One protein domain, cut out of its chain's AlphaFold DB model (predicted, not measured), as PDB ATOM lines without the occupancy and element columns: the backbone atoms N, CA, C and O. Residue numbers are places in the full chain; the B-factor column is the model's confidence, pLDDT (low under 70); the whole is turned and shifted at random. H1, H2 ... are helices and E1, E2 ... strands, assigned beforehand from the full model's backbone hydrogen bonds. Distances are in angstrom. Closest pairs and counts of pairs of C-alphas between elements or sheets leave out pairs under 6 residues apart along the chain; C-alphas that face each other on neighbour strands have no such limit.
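AT A GLANCE: This is residues 3 to 91 of the 96 residues of an uncharacterized protein of Lactobacillus helveticus CIRM-BIA 953 (UniProt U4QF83). Look first for one strongly twisted sheet in which the short strand E1 sits between two strand hairpins, E2 with E3 on one side and E4 with E5 on the other. H1 and H2 cover one face of this sheet, while H3 packs on H2 and only grazes the sheet. The printed part has 89 residues with three named helices and five named strands, in the order E1 H1 H2 E2 E3 H3 E4 E5; the sheet runs E2 E3 E1 E5 E4 and is mixed, and the class is mixed, helices and strands. The whole is compact, with a radius of gyration of the C-alphas of 12.3 A and spans of 34 by 26 by 22 A.

IN THESE COORDINATES: Find C-alpha 3 at (234.526, 246.204, 385.818); there E1 begins, residues 3 to 6. Next come H1, residues 14 to 19, and H2, residues 21 to 30, 14.4 A long. E2, residues 37 to 42, is 16.2 A long, and E3, residues 50 to 55, is 15.8 A. H3 runs 15.5 A from C-alpha 59 at (244.743, 242.946, 391.063) to residue 69. E4 is residues 73 to 76, and E5, residues 87 to 90, ends at C-alpha 90 at (230.230, 235.942, 390.891).

HOW THE PARTS SIT: Start at E1, whose pairing is staggered: residues 3 to 4 pair with E3, antiparallel, with N 3 and O 54 2.9 A apart, and residues 4 to 6 with E5, parallel, with N 88 and O 4 2.8 A apart, both within hydrogen-bond range. In the hairpin E2 and E3, N 39 and O 53 are within that range at 2.8 A; in the hairpin E4 and E5, N 76 and O 87 are at 2.9 A. E1, H1 H2, E2 and E3, H3, E4 are split strand-helix-strand units, each two strands of the sheet with helices between them along the chain and other strands between them in the sheet, E3 in the first unit and E1 and E5 in the second; each has a right-handed crossover. H2 is on the sheet at a height of 9.5 A, over E1 and along it at 7 degrees on the local plane. H1, on the same face, has a height of 8.1 A. H2 touches H3 at a steep tilt of 44 degrees, opposite ways; their closest C-alphas, of Tyr 26 and Thr 69, are 6.1 A apart. H1 and H3 are apart. In H1, H2 and H3 every O i to N i+4 pair is within hydrogen-bond range.

THE WHOLE: The C-alphas of Glu 47 and Lys 67 are the two farthest apart, at 35.1 A. The printed part has no cut and no long link. Look at the B-factor column for low confidence, under 70, at residues 9 to 11, 43 to 49, 72 and 76 to 82; the mean pLDDT of the printed part is 77.6.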
ATOM      1  N   PHE A   3     235.222 247.428 386.192       85.81
ATOM      2  CA  PHE A   3     234.526 246.204 385.818       85.81
ATOM      3  C   PHE A   3     233.024 246.388 385.993       85.81
ATOM      4  O   PHE A   3     232.596 247.054 386.940       85.81
ATOM      5  N   TYR A   4     232.238 245.767 385.123       86.00
ATOM      6  CA  TYR A   4     230.840 245.488 385.421       86.00
ATOM      7  C   TYR A   4     230.743 244.308 386.379       86.00
ATOM      8  O   TYR A   4     231.579 243.408 386.349       86.00
ATOM      9  N   LEU A   5     229.736 244.326 387.242       84.00
ATOM     10  CA  LEU A   5     229.495 243.261 388.203       84.00
ATOM     11  C   LEU A   5     228.207 242.520 387.850       84.00
ATOM     12  O   LEU A   5     227.176 243.166 387.679       84.00
ATOM     13  N   SER A   6     228.269 241.190 387.791       84.06
ATOM     14  CA  SER A   6     227.120 240.321 387.529       84.06
ATOM     15  C   SER A   6     227.126 239.075 388.423       84.06
ATOM     16  O   SER A   6     228.180 238.674 388.926       84.06
ATOM     17  N   SER A   7     225.958 238.467 388.656       78.56
ATOM     18  CA  SER A   7     225.834 237.145 389.295       78.56
ATOM     19  C   SER A   7     225.573 236.001 388.308       78.56
ATOM     20  O   SER A   7     225.491 234.847 388.720       78.56
ATOM     21  N   ALA A   8     225.479 236.302 387.013       71.94
ATOM     22  CA  ALA A   8     225.313 235.331 385.939       71.94
ATOM     23  C   ALA A   8     226.304 235.596 384.793       71.94
ATOM     24  O   ALA A   8     226.943 236.645 384.750       71.94
ATOM     25  N   GLN A   9     226.378 234.669 383.830       63.66
ATOM     26  CA  GLN A   9     227.167 234.804 382.587       63.66
ATOM     27  C   GLN A   9     226.772 236.005 381.721       63.66
ATOM     28  O   GLN A   9     227.477 236.343 380.783       63.66
ATOM     29  N   HIS A  10     225.642 236.647 382.013       63.09
ATOM     30  CA  HIS A  10     225.161 237.806 381.276       63.09
ATOM     31  C   HIS A  10     225.098 239.037 382.165       63.09
ATOM     32  O   HIS A  10     225.005 238.941 383.387       63.09
ATOM     33  N   TRP A  11     225.134 240.204 381.533       68.88
ATOM     34  CA  TRP A  11     224.908 241.490 382.173       68.88
ATOM     35  C   TRP A  11     223.511 241.515 382.823       68.88
ATOM     36  O   TRP A  11     222.490 241.314 382.168       68.88
ATOM     37  N   GLU A  12     223.466 241.735 384.136       72.25
ATOM     38  CA  GLU A  12     222.222 241.803 384.909       72.25
ATOM     39  C   GLU A  12     221.934 243.241 385.337       72.25
ATOM     40  O   GLU A  12     222.838 244.013 385.666       72.25
ATOM     41  N   SER A  13     220.653 243.609 385.375       74.62
ATOM     42  CA  SER A  13     220.263 244.936 385.837       74.62
ATOM     43  C   SER A  13     220.524 245.092 387.339       74.62
ATOM     44  O   SER A  13     220.451 244.140 388.120       74.62
ATOM     45  N   TYR A  14     220.745 246.327 387.798       78.69
ATOM     46  CA  TYR A  14     220.908 246.627 389.221       78.69
ATOM     47  C   TYR A  14     219.764 246.080 390.080       78.69
ATOM     48  O   TYR A  14     220.008 245.683 391.213       78.69
ATOM     49  N   ASN A  15     218.523 246.057 389.586       79.06
ATOM     50  CA  ASN A  15     217.399 245.559 390.378       79.06
ATOM     51  C   ASN A  15     217.539 244.067 390.698       79.06
ATOM     52  O   ASN A  15     217.246 243.662 391.825       79.06
ATOM     53  N   ASP A  16     218.041 243.279 389.750       78.75
ATOM     54  CA  ASP A  16     218.288 241.849 389.932       78.75
ATOM     55  C   ASP A  16     219.440 241.649 390.929       78.75
ATOM     56  O   ASP A  16     219.295 240.986 391.962       78.75
ATOM     57  N   LEU A  17     220.534 242.384 390.721       78.94
ATOM     58  CA  LEU A  17     221.724 242.378 391.577       78.94
ATOM     59  C   LEU A  17     221.458 242.880 393.005       78.94
ATOM     60  O   LEU A  17     222.045 242.399 393.978       78.94
ATOM     61  N   LYS A  18     220.558 243.852 393.170       80.00
ATOM     62  CA  LYS A  18     220.180 244.418 394.471       80.00
ATOM     63  C   LYS A  18     219.493 243.378 395.351       80.00
ATOM     64  O   LYS A  18     219.688 243.373 396.566       80.00
ATOM     65  N   ASN A  19     218.686 242.516 394.740       81.75
ATOM     66  CA  ASN A  19     217.928 241.490 395.444       81.75
ATOM     67  C   ASN A  19     218.734 240.197 395.648       81.75
ATOM     68  O   ASN A  19     218.360 239.366 396.479       81.75
ATOM     69  N   ASN A  20     219.862 240.042 394.953       82.62
ATOM     70  CA  ASN A  20     220.760 238.910 395.113       82.62
ATOM     71  C   ASN A  20     221.584 239.023 396.421       82.62
ATOM     72  O   ASN A  20     222.419 239.914 396.592       82.62
ATOM     73  N   LYS A  21     221.373 238.090 397.364       83.12
ATOM     74  CA  LYS A  21     222.066 238.063 398.670       83.12
ATOM     75  C   LYS A  21     223.582 237.895 398.543       83.12
ATOM     76  O   LYS A  21     224.322 238.533 399.293       83.12
ATOM     77  N   LEU A  22     224.027 237.048 397.618       80.12
ATOM     78  CA  LEU A  22     225.440 236.811 397.334       80.12
ATOM     79  C   LEU A  22     226.099 238.101 396.839       80.12
ATOM     80  O   LEU A  22     227.118 238.540 397.378       80.12
ATOM     81  N   MET A  23     225.445 238.767 395.893       83.31
ATOM     82  CA  MET A  23     225.888 240.044 395.351       83.31
ATOM     83  C   MET A  23     225.989 241.122 396.435       83.31
ATOM     84  O   MET A  23     226.987 241.837 396.521       83.31
ATOM     85  N   GLN A  24     225.000 241.206 397.332       84.88
ATOM     86  CA  GLN A  24     225.052 242.138 398.461       84.88
ATOM     87  C   GLN A  24     226.233 241.860 399.400       84.88
ATOM     88  O   GLN A  24     226.896 242.805 399.829       84.88
ATOM     89  N   LYS A  25     226.533 240.589 399.695       84.69
ATOM     90  CA  LYS A  25     227.702 240.212 400.504       84.69
ATOM     91  C   LYS A  25     229.004 240.635 399.818       84.69
ATOM     92  O   LYS A  25     229.859 241.242 400.455       84.69
ATOM     93  N   TYR A  26     229.137 240.387 398.518       85.25
ATOM     94  CA  TYR A  26     230.327 240.778 397.764       85.25
ATOM     95  C   TYR A  26     230.512 242.301 397.705       85.25
ATOM     96  O   TYR A  26     231.596 242.808 397.990       85.25
ATOM     97  N   LEU A  27     229.439 243.054 397.439       86.00
ATOM     98  CA  LEU A  27     229.458 244.520 397.463       86.00
ATOM     99  C   LEU A  27     229.846 245.086 398.833       86.00
ATOM    100  O   LEU A  27     230.487 246.136 398.903       86.00
ATOM    101  N   GLN A  28     229.454 244.422 399.923       87.06
ATOM    102  CA  GLN A  28     229.878 244.808 401.266       87.06
ATOM    103  C   GLN A  28     231.380 244.606 401.467       87.06
ATOM    104  O   GLN A  28     232.018 245.505 402.007       87.06
ATOM    105  N   GLU A  29     231.952 243.483 401.023       85.94
ATOM    106  CA  GLU A  29     233.397 243.246 401.131       85.94
ATOM    107  C   GLU A  29     234.206 244.192 400.238       85.94
ATOM    108  O   GLU A  29     235.190 244.761 400.702       85.94
ATOM    109  N   ILE A  30     233.746 244.465 399.010       84.38
ATOM    110  CA  ILE A  30     234.362 245.476 398.138       84.38
ATOM    111  C   ILE A  30     234.491 246.819 398.859       84.38
ATOM    112  O   ILE A  30     235.556 247.429 398.855       84.38
ATOM    113  N   LYS A  31     233.404 247.290 399.479       84.31
ATOM    114  CA  LYS A  31     233.369 248.608 400.130       84.31
ATOM    115  C   LYS A  31     234.306 248.714 401.335       84.31
ATOM    116  O   LYS A  31     234.544 249.826 401.801       84.31
ATOM    117  N   LYS A  32     234.810 247.593 401.860       85.44
ATOM    118  CA  LYS A  32     235.822 247.587 402.928       85.44
ATOM    119  C   LYS A  32     237.235 247.788 402.388       85.44
ATOM    120  O   LYS A  32     238.096 248.232 403.145       85.44
ATOM    121  N   GLU A  33     237.482 247.468 401.120       82.75
ATOM    122  CA  GLU A  33     238.805 247.618 400.526       82.75
ATOM    123  C   GLU A  33     239.103 249.077 400.185       82.75
ATOM    124  O   GLU A  33     238.356 249.770 399.487       82.75
ATOM    125  N   ALA A  34     240.240 249.554 400.688       72.88
ATOM    126  CA  ALA A  34     240.647 250.937 400.519       72.88
ATOM    127  C   ALA A  34     240.916 251.250 399.040       72.88
ATOM    128  O   ALA A  34     241.730 250.600 398.382       72.88
ATOM    129  N   GLY A  35     240.253 252.291 398.537       78.31
ATOM    130  CA  GLY A  35     240.429 252.757 397.163       78.31
ATOM    131  C   GLY A  35     239.642 251.969 396.118       78.31
ATOM    132  O   GLY A  35     239.875 252.198 394.935       78.31
ATOM    133  N   VAL A  36     238.731 251.072 396.522       82.75
ATOM    134  CA  VAL A  36     237.724 250.532 395.603       82.75
ATOM    135  C   VAL A  36     236.503 251.446 395.590       82.75
ATOM    136  O   VAL A  36     235.931 251.745 396.638       82.75
ATOM    137  N   GLU A  37     236.089 251.886 394.404       87.81
ATOM    138  CA  GLU A  37     234.890 252.710 394.225       87.81
ATOM    139  C   GLU A  37     233.765 251.884 393.595       87.81
ATOM    140  O   GLU A  37     233.991 251.122 392.659       87.81
ATOM    141  N   VAL A  38     232.538 252.037 394.096       86.38
ATOM    142  CA  VAL A  38     231.342 251.420 393.505       86.38
ATOM    143  C   VAL A  38     230.460 252.531 392.960       86.38
ATOM    144  O   VAL A  38     229.963 253.364 393.718       86.38
ATOM    145  N   THR A  39     230.251 252.526 391.649       88.44
ATOM    146  CA  THR A  39     229.438 253.505 390.925       88.44
ATOM    147  C   THR A  39     228.309 252.813 390.168       88.44
ATOM    148  O   THR A  39     228.326 251.597 389.972       88.44
ATOM    149  N   PHE A  40     227.305 253.591 389.764       86.44
ATOM    150  CA  PHE A  40     226.179 253.107 388.970       86.44
ATOM    151  C   PHE A  40     226.201 253.808 387.621       86.44
ATOM    152  O   PHE A  40     226.089 255.035 387.560       86.44
ATOM    153  N   GLU A  41     226.337 253.040 386.547       84.12
ATOM    154  CA  GLU A  41     226.315 253.566 385.187       84.12
ATOM    155  C   GLU A  41     224.987 253.191 384.527       84.12
ATOM    156  O   GLU A  41     224.550 252.047 384.610       84.12
ATOM    157  N   LYS A  42     224.303 254.167 383.919       77.75
ATOM    158  CA  LYS A  42     223.100 253.881 383.131       77.75
ATOM    159  C   LYS A  42     223.516 253.278 381.802       77.75
ATOM    160  O   LYS A  42     224.283 253.894 381.065       77.75
ATOM    161  N   ASP A  43     222.949 252.127 381.498       67.25
ATOM    162  CA  ASP A  43     222.995 251.538 380.181       67.25
ATOM    163  C   ASP A  43     222.159 252.379 379.217       67.25
ATOM    164  O   ASP A  43     220.972 252.637 379.439       67.25
ATOM    165  N   THR A  44     222.794 252.854 378.154       61.16
ATOM    166  CA  THR A  44     222.131 253.628 377.105       61.16
ATOM    167  C   THR A  44     221.548 252.748 376.000       61.16
ATOM    168  O   THR A  44     220.755 253.249 375.205       61.16
ATOM    169  N   LYS A  45     221.904 251.460 375.952       63.03
ATOM    170  CA  LYS A  45     221.436 250.472 374.972       63.03
ATOM    171  C   LYS A  45     220.233 249.676 375.470       63.03
ATOM    172  O   LYS A  45     219.313 249.445 374.692       63.03
ATOM    173  N   TYR A  46     220.186 249.326 376.754       56.44
ATOM    174  CA  TYR A  46     219.138 248.459 377.306       56.44
ATOM    175  C   TYR A  46     218.174 249.195 378.238       56.44
ATOM    176  O   TYR A  46     218.243 249.088 379.462       56.44
ATOM    177  N   GLU A  47     217.267 249.961 377.628       57.38
ATOM    178  CA  GLU A  47     216.084 250.570 378.267       57.38
ATOM    179  C   GLU A  47     216.360 251.411 379.533       57.38
ATOM    180  O   GLU A  47     215.467 251.659 380.342       57.38
ATOM    181  N   GLY A  48     217.586 251.913 379.714       58.75
ATOM    182  CA  GLY A  48     217.941 252.719 380.883       58.75
ATOM    183  C   GLY A  48     218.178 251.914 382.162       58.75
ATOM    184  O   GLY A  48     218.183 252.510 383.247       58.75
ATOM    185  N   ASN A  49     218.396 250.598 382.052       69.69
ATOM    186  CA  ASN A  49     218.872 249.771 383.157       69.69
ATOM    187  C   ASN A  49     220.175 250.340 383.738       69.69
ATOM    188  O   ASN A  49     220.970 250.969 383.044       69.69
ATOM    189  N   GLN A  50     220.383 250.178 385.044       73.25
ATOM    190  CA  GLN A  50     221.616 250.604 385.707       73.25
ATOM    191  C   GLN A  50     222.512 249.400 385.945       73.25
ATOM    192  O   GLN A  50     222.033 248.383 386.435       73.25
ATOM    193  N   HIS A  51     223.803 249.567 385.686       81.19
ATOM    194  CA  HIS A  51     224.835 248.577 385.958       81.19
ATOM    195  C   HIS A  51     225.707 249.022 387.109       81.19
ATOM    196  O   HIS A  51     225.978 250.215 387.288       81.19
ATOM    197  N   ILE A  52     226.169 248.049 387.886       86.12
ATOM    198  CA  ILE A  52     227.148 248.295 388.933       86.12
ATOM    199  C   ILE A  52     228.531 248.280 388.288       86.12
ATOM    200  O   ILE A  52     228.952 247.268 387.732       86.12
ATOM    201  N   VAL A  53     229.238 249.402 388.394       88.00
ATOM    202  CA  VAL A  53     230.630 249.530 387.965       88.00
ATOM    203  C   VAL A  53     231.511 249.607 389.198       88.00
ATOM    204  O   VAL A  53     231.378 250.523 390.013       88.00
ATOM    205  N   VAL A  54     232.432 248.659 389.323       88.12
ATOM    206  CA  VAL A  54     233.416 248.620 390.407       88.12
ATOM    207  C   VAL A  54     234.780 249.044 389.876       88.12
ATOM    208  O   VAL A  54     235.280 248.476 388.908       88.12
ATOM    209  N   ASP A  55     235.382 250.062 390.487       90.62
ATOM    210  CA  ASP A  55     236.738 250.510 390.175       90.62
ATOM    211  C   ASP A  55     237.719 249.948 391.198       90.62
ATOM    212  O   ASP A  55     237.827 250.439 392.317       90.62
ATOM    213  N   ILE A  56     238.420 248.887 390.812       87.06
ATOM    214  CA  ILE A  56     239.352 248.164 391.670       87.06
ATOM    215  C   ILE A  56     240.772 248.706 391.446       87.06
ATOM    216  O   ILE A  56     241.275 248.658 390.317       87.06
ATOM    217  N   PRO A  57     241.480 249.169 392.491       85.88
ATOM    218  CA  PRO A  57     242.741 249.890 392.339       85.88
ATOM    219  C   PRO A  57     243.907 248.979 391.929       85.88
ATOM    220  O   PRO A  57     244.898 249.451 391.379       85.88
ATOM    221  N   SER A  58     243.820 247.671 392.191       86.19
ATOM    222  CA  SER A  58     244.853 246.704 391.808       86.19
ATOM    223  C   SER A  58     244.325 245.270 391.765       86.19
ATOM    224  O   SER A  58     243.374 244.928 392.466       86.19
ATOM    225  N   MET A  59     245.013 244.392 391.028       82.31
ATOM    226  CA  MET A  59     244.743 242.946 391.063       82.31
ATOM    227  C   MET A  59     244.898 242.350 392.468       82.31
ATOM    228  O   MET A  59     244.218 241.391 392.813       82.31
ATOM    229  N   LYS A  60     245.762 242.931 393.311       86.69
ATOM    230  CA  LYS A  60     245.920 242.499 394.703       86.69
ATOM    231  C   LYS A  60     244.637 242.724 395.509       86.69
ATOM    232  O   LYS A  60     244.234 241.819 396.231       86.69
ATOM    233  N   ALA A  61     243.995 243.883 395.346       85.31
ATOM    234  CA  ALA A  61     242.719 244.182 395.993       85.31
ATOM    235  C   ALA A  61     241.623 243.211 395.527       85.31
ATOM    236  O   ALA A  61     240.908 242.658 396.356       85.31
ATOM    237  N   LEU A  62     241.566 242.905 394.223       82.44
ATOM    238  CA  LEU A  62     240.641 241.898 393.690       82.44
ATOM    239  C   LEU A  62     240.827 240.530 394.368       82.44
ATOM    240  O   LEU A  62     239.866 239.941 394.851       82.44
ATOM    241  N   VAL A  63     242.071 240.054 394.484       83.50
ATOM    242  CA  VAL A  63     242.379 238.775 395.151       83.50
ATOM    243  C   VAL A  63     241.996 238.789 396.638       83.50
ATOM    244  O   VAL A  63     241.589 237.759 397.174       83.50
ATOM    245  N   GLN A  64     242.125 239.926 397.329       84.44
ATOM    246  CA  GLN A  64     241.702 240.049 398.730       84.44
ATOM    247  C   GLN A  64     240.180 239.948 398.873       84.44
ATOM    248  O   GLN A  64     239.710 239.202 399.731       84.44
ATOM    249  N   ILE A  65     239.427 240.599 397.983       82.38
ATOM    250  CA  ILE A  65     237.960 240.519 397.938       82.38
ATOM    251  C   ILE A  65     237.510 239.077 397.667       82.38
ATOM    252  O   ILE A  65     236.639 238.562 398.368       82.38
ATOM    253  N   MET A  66     238.144 238.383 396.715       79.00
ATOM    254  CA  MET A  66     237.859 236.967 396.435       79.00
ATOM    255  C   MET A  66     238.050 236.097 397.683       79.00
ATOM    256  O   MET A  66     237.160 235.344 398.070       79.00
ATOM    257  N   LYS A  67     239.179 236.258 398.385       82.12
ATOM    258  CA  LYS A  67     239.460 235.510 399.621       82.12
ATOM    259  C   LYS A  67     238.477 235.819 400.749       82.12
ATOM    260  O   LYS A  67     238.123 234.915 401.496       82.12
ATOM    261  N   ALA A  68     238.070 237.079 400.897       82.44
ATOM    262  CA  ALA A  68     237.143 237.502 401.947       82.44
ATOM    263  C   ALA A  68     235.721 236.980 401.707       82.44
ATOM    264  O   ALA A  68     234.988 236.680 402.649       82.44
ATOM    265  N   THR A  69     235.328 236.875 400.441       76.69
ATOM    266  CA  THR A  69     233.972 236.485 400.065       76.69
ATOM    267  C   THR A  69     233.819 234.965 399.983       76.69
ATOM    268  O   THR A  69     232.767 234.459 400.387       76.69
ATOM    269  N   GLY A  70     234.897 234.254 399.628       74.94
ATOM    270  CA  GLY A  70     234.965 232.791 399.592       74.94
ATOM    271  C   GLY A  70     234.304 232.185 398.355       74.94
ATOM    272  O   GLY A  70     233.827 231.060 398.442       74.94
ATOM    273  N   TYR A  71     234.238 232.942 397.257       70.44
ATOM    274  CA  TYR A  71     233.547 232.555 396.028       70.44
ATOM    275  C   TYR A  71     234.495 232.454 394.843       70.44
ATOM    276  O   TYR A  71     235.509 233.161 394.776       70.44
ATOM    277  N   ASP A  72     234.089 231.626 393.889       68.38
ATOM    278  CA  ASP A  72     234.711 231.537 392.586       68.38
ATOM    279  C   ASP A  72     234.267 232.722 391.725       68.38
ATOM    280  O   ASP A  72     233.091 232.961 391.440       68.38
ATOM    281  N   LEU A  73     235.260 233.536 391.382       70.19
ATOM    282  CA  LEU A  73     235.094 234.736 390.586       70.19
ATOM    283  C   LEU A  73     235.671 234.470 389.207       70.19
ATOM    284  O   LEU A  73     236.868 234.204 389.070       70.19
ATOM    285  N   VAL A  74     234.829 234.597 388.190       70.81
ATOM    286  CA  VAL A  74     235.267 234.528 386.800       70.81
ATOM    287  C   VAL A  74     235.304 235.946 386.261       70.81
ATOM    288  O   VAL A  74     234.320 236.683 386.310       70.81
ATOM    289  N   ILE A  75     236.475 236.349 385.776       71.50
ATOM    290  CA  ILE A  75     236.610 237.582 385.008       71.50
ATOM    291  C   ILE A  75     236.399 237.194 383.555       71.50
ATOM    292  O   ILE A  75     237.290 236.617 382.927       71.50
ATOM    293  N   GLU A  76     235.222 237.500 383.036       69.00
ATOM    294  CA  GLU A  76     234.899 237.267 381.641       69.00
ATOM    295  C   GLU A  76     235.207 238.545 380.859       69.00
ATOM    296  O   GLU A  76     234.662 239.627 381.098       69.00
ATOM    297  N   GLN A  77     236.144 238.434 379.920       62.47
ATOM    298  CA  GLN A  77     236.227 239.389 378.825       62.47
ATOM    299  C   GLN A  77     235.239 238.906 377.767       62.47
ATOM    300  O   GLN A  77     235.618 238.170 376.859       62.47
ATOM    301  N   GLU A  78     233.960 239.258 377.917       60.41
ATOM    302  CA  GLU A  78     233.035 239.129 376.794       60.41
ATOM    303  C   GLU A  78     233.571 240.002 375.651       60.41
ATOM    304  O   GLU A  78     233.714 241.216 375.795       60.41
ATOM    305  N   PHE A  79     233.883 239.370 374.516       50.78
ATOM    306  CA  PHE A  79     234.265 240.028 373.259       50.78
ATOM    307  C   PHE A  79     233.054 240.650 372.550       50.78
ATOM    308  O   PHE A  79     233.025 240.729 371.321       50.78
ATOM    309  N   ASP A  80     232.039 241.063 373.304       56.69
ATOM    310  CA  ASP A  80     230.995 241.902 372.749       56.69
ATOM    311  C   ASP A  80     231.623 243.290 372.565       56.69
ATOM    312  O   ASP A  80     231.976 243.953 373.544       56.69
ATOM    313  N   GLU A  81     231.853 243.703 371.310       55.88
ATOM    314  CA  GLU A  81     232.522 244.971 370.938       55.88
ATOM    315  C   GLU A  81     231.857 246.210 371.568       55.88
ATOM    316  O   GLU A  81     232.405 247.314 371.569       55.88
ATOM    317  N   ASP A  82     230.673 246.006 372.128       65.19
ATOM    318  CA  ASP A  82     229.807 246.989 372.732       65.19
ATOM    319  C   ASP A  82     230.017 247.200 374.240       65.19
ATOM    320  O   ASP A  82     229.520 248.196 374.782       65.19
ATOM    321  N   ASN A  83     230.766 246.322 374.915       70.75
ATOM    322  CA  ASN A  83     231.019 246.424 376.350       70.75
ATOM    323  C   ASN A  83     232.133 247.433 376.658       70.75
ATOM    324  O   ASN A  83     233.293 247.281 376.278       70.75
ATOM    325  N   LYS A  84     231.796 248.469 377.435       79.88
ATOM    326  CA  LYS A  84     232.755 249.505 377.859       79.88
ATOM    327  C   LYS A  84     233.814 248.981 378.837       79.88
ATOM    328  O   LYS A  84     234.931 249.502 378.861       79.88
ATOM    329  N   TYR A  85     233.458 247.994 379.665       83.69
ATOM    330  CA  TYR A  85     234.301 247.411 380.711       83.69
ATOM    331  C   TYR A  85     234.170 245.878 380.734       83.69
ATOM    332  O   TYR A  85     233.097 245.370 380.416       83.69
ATOM    333  N   PRO A  86     235.221 245.141 381.142       81.69
ATOM    334  CA  PRO A  86     235.137 243.698 381.391       81.69
ATOM    335  C   PRO A  86     234.136 243.364 382.503       81.69
ATOM    336  O   PRO A  86     233.878 244.194 383.381       81.69
ATOM    337  N   ILE A  87     233.620 242.134 382.500       82.06
ATOM    338  CA  ILE A  87     232.606 241.676 383.450       82.06
ATOM    339  C   ILE A  87     233.261 240.782 384.506       82.06
ATOM    340  O   ILE A  87     234.076 239.908 384.214       82.06
ATOM    341  N   ILE A  88     232.918 241.032 385.762       82.38
ATOM    342  CA  ILE A  88     233.178 240.142 386.886       82.38
ATOM    343  C   ILE A  88     231.877 239.409 387.189       82.38
ATOM    344  O   ILE A  88     230.907 240.029 387.633       82.38
ATOM    345  N   CYS A  89     231.892 238.097 386.986       81.62
ATOM    346  CA  CYS A  89     230.798 237.203 387.325       81.62
ATOM    347  C   CYS A  89     231.103 236.534 388.667       81.62
ATOM    348  O   CYS A  89     232.173 235.946 388.854       81.62
ATOM    349  N   ILE A  90     230.168 236.644 389.609       79.00
ATOM    350  CA  ILE A  90     230.230 235.942 390.891       79.00
ATOM    351  C   ILE A  90     229.284 234.757 390.821       79.00
ATOM    352  O   ILE A  90     228.067 234.948 390.799       79.00
ATOM    353  N   TYR A  91     229.844 233.554 390.841       74.94
ATOM    354  CA  TYR A  91     229.050 232.339 390.908       74.94
ATOM    355  C   TYR A  91     228.817 231.952 392.365       74.94
ATOM    356  O   TYR A  91     229.718 232.012 393.208       74.94
TER     357      TYR A  91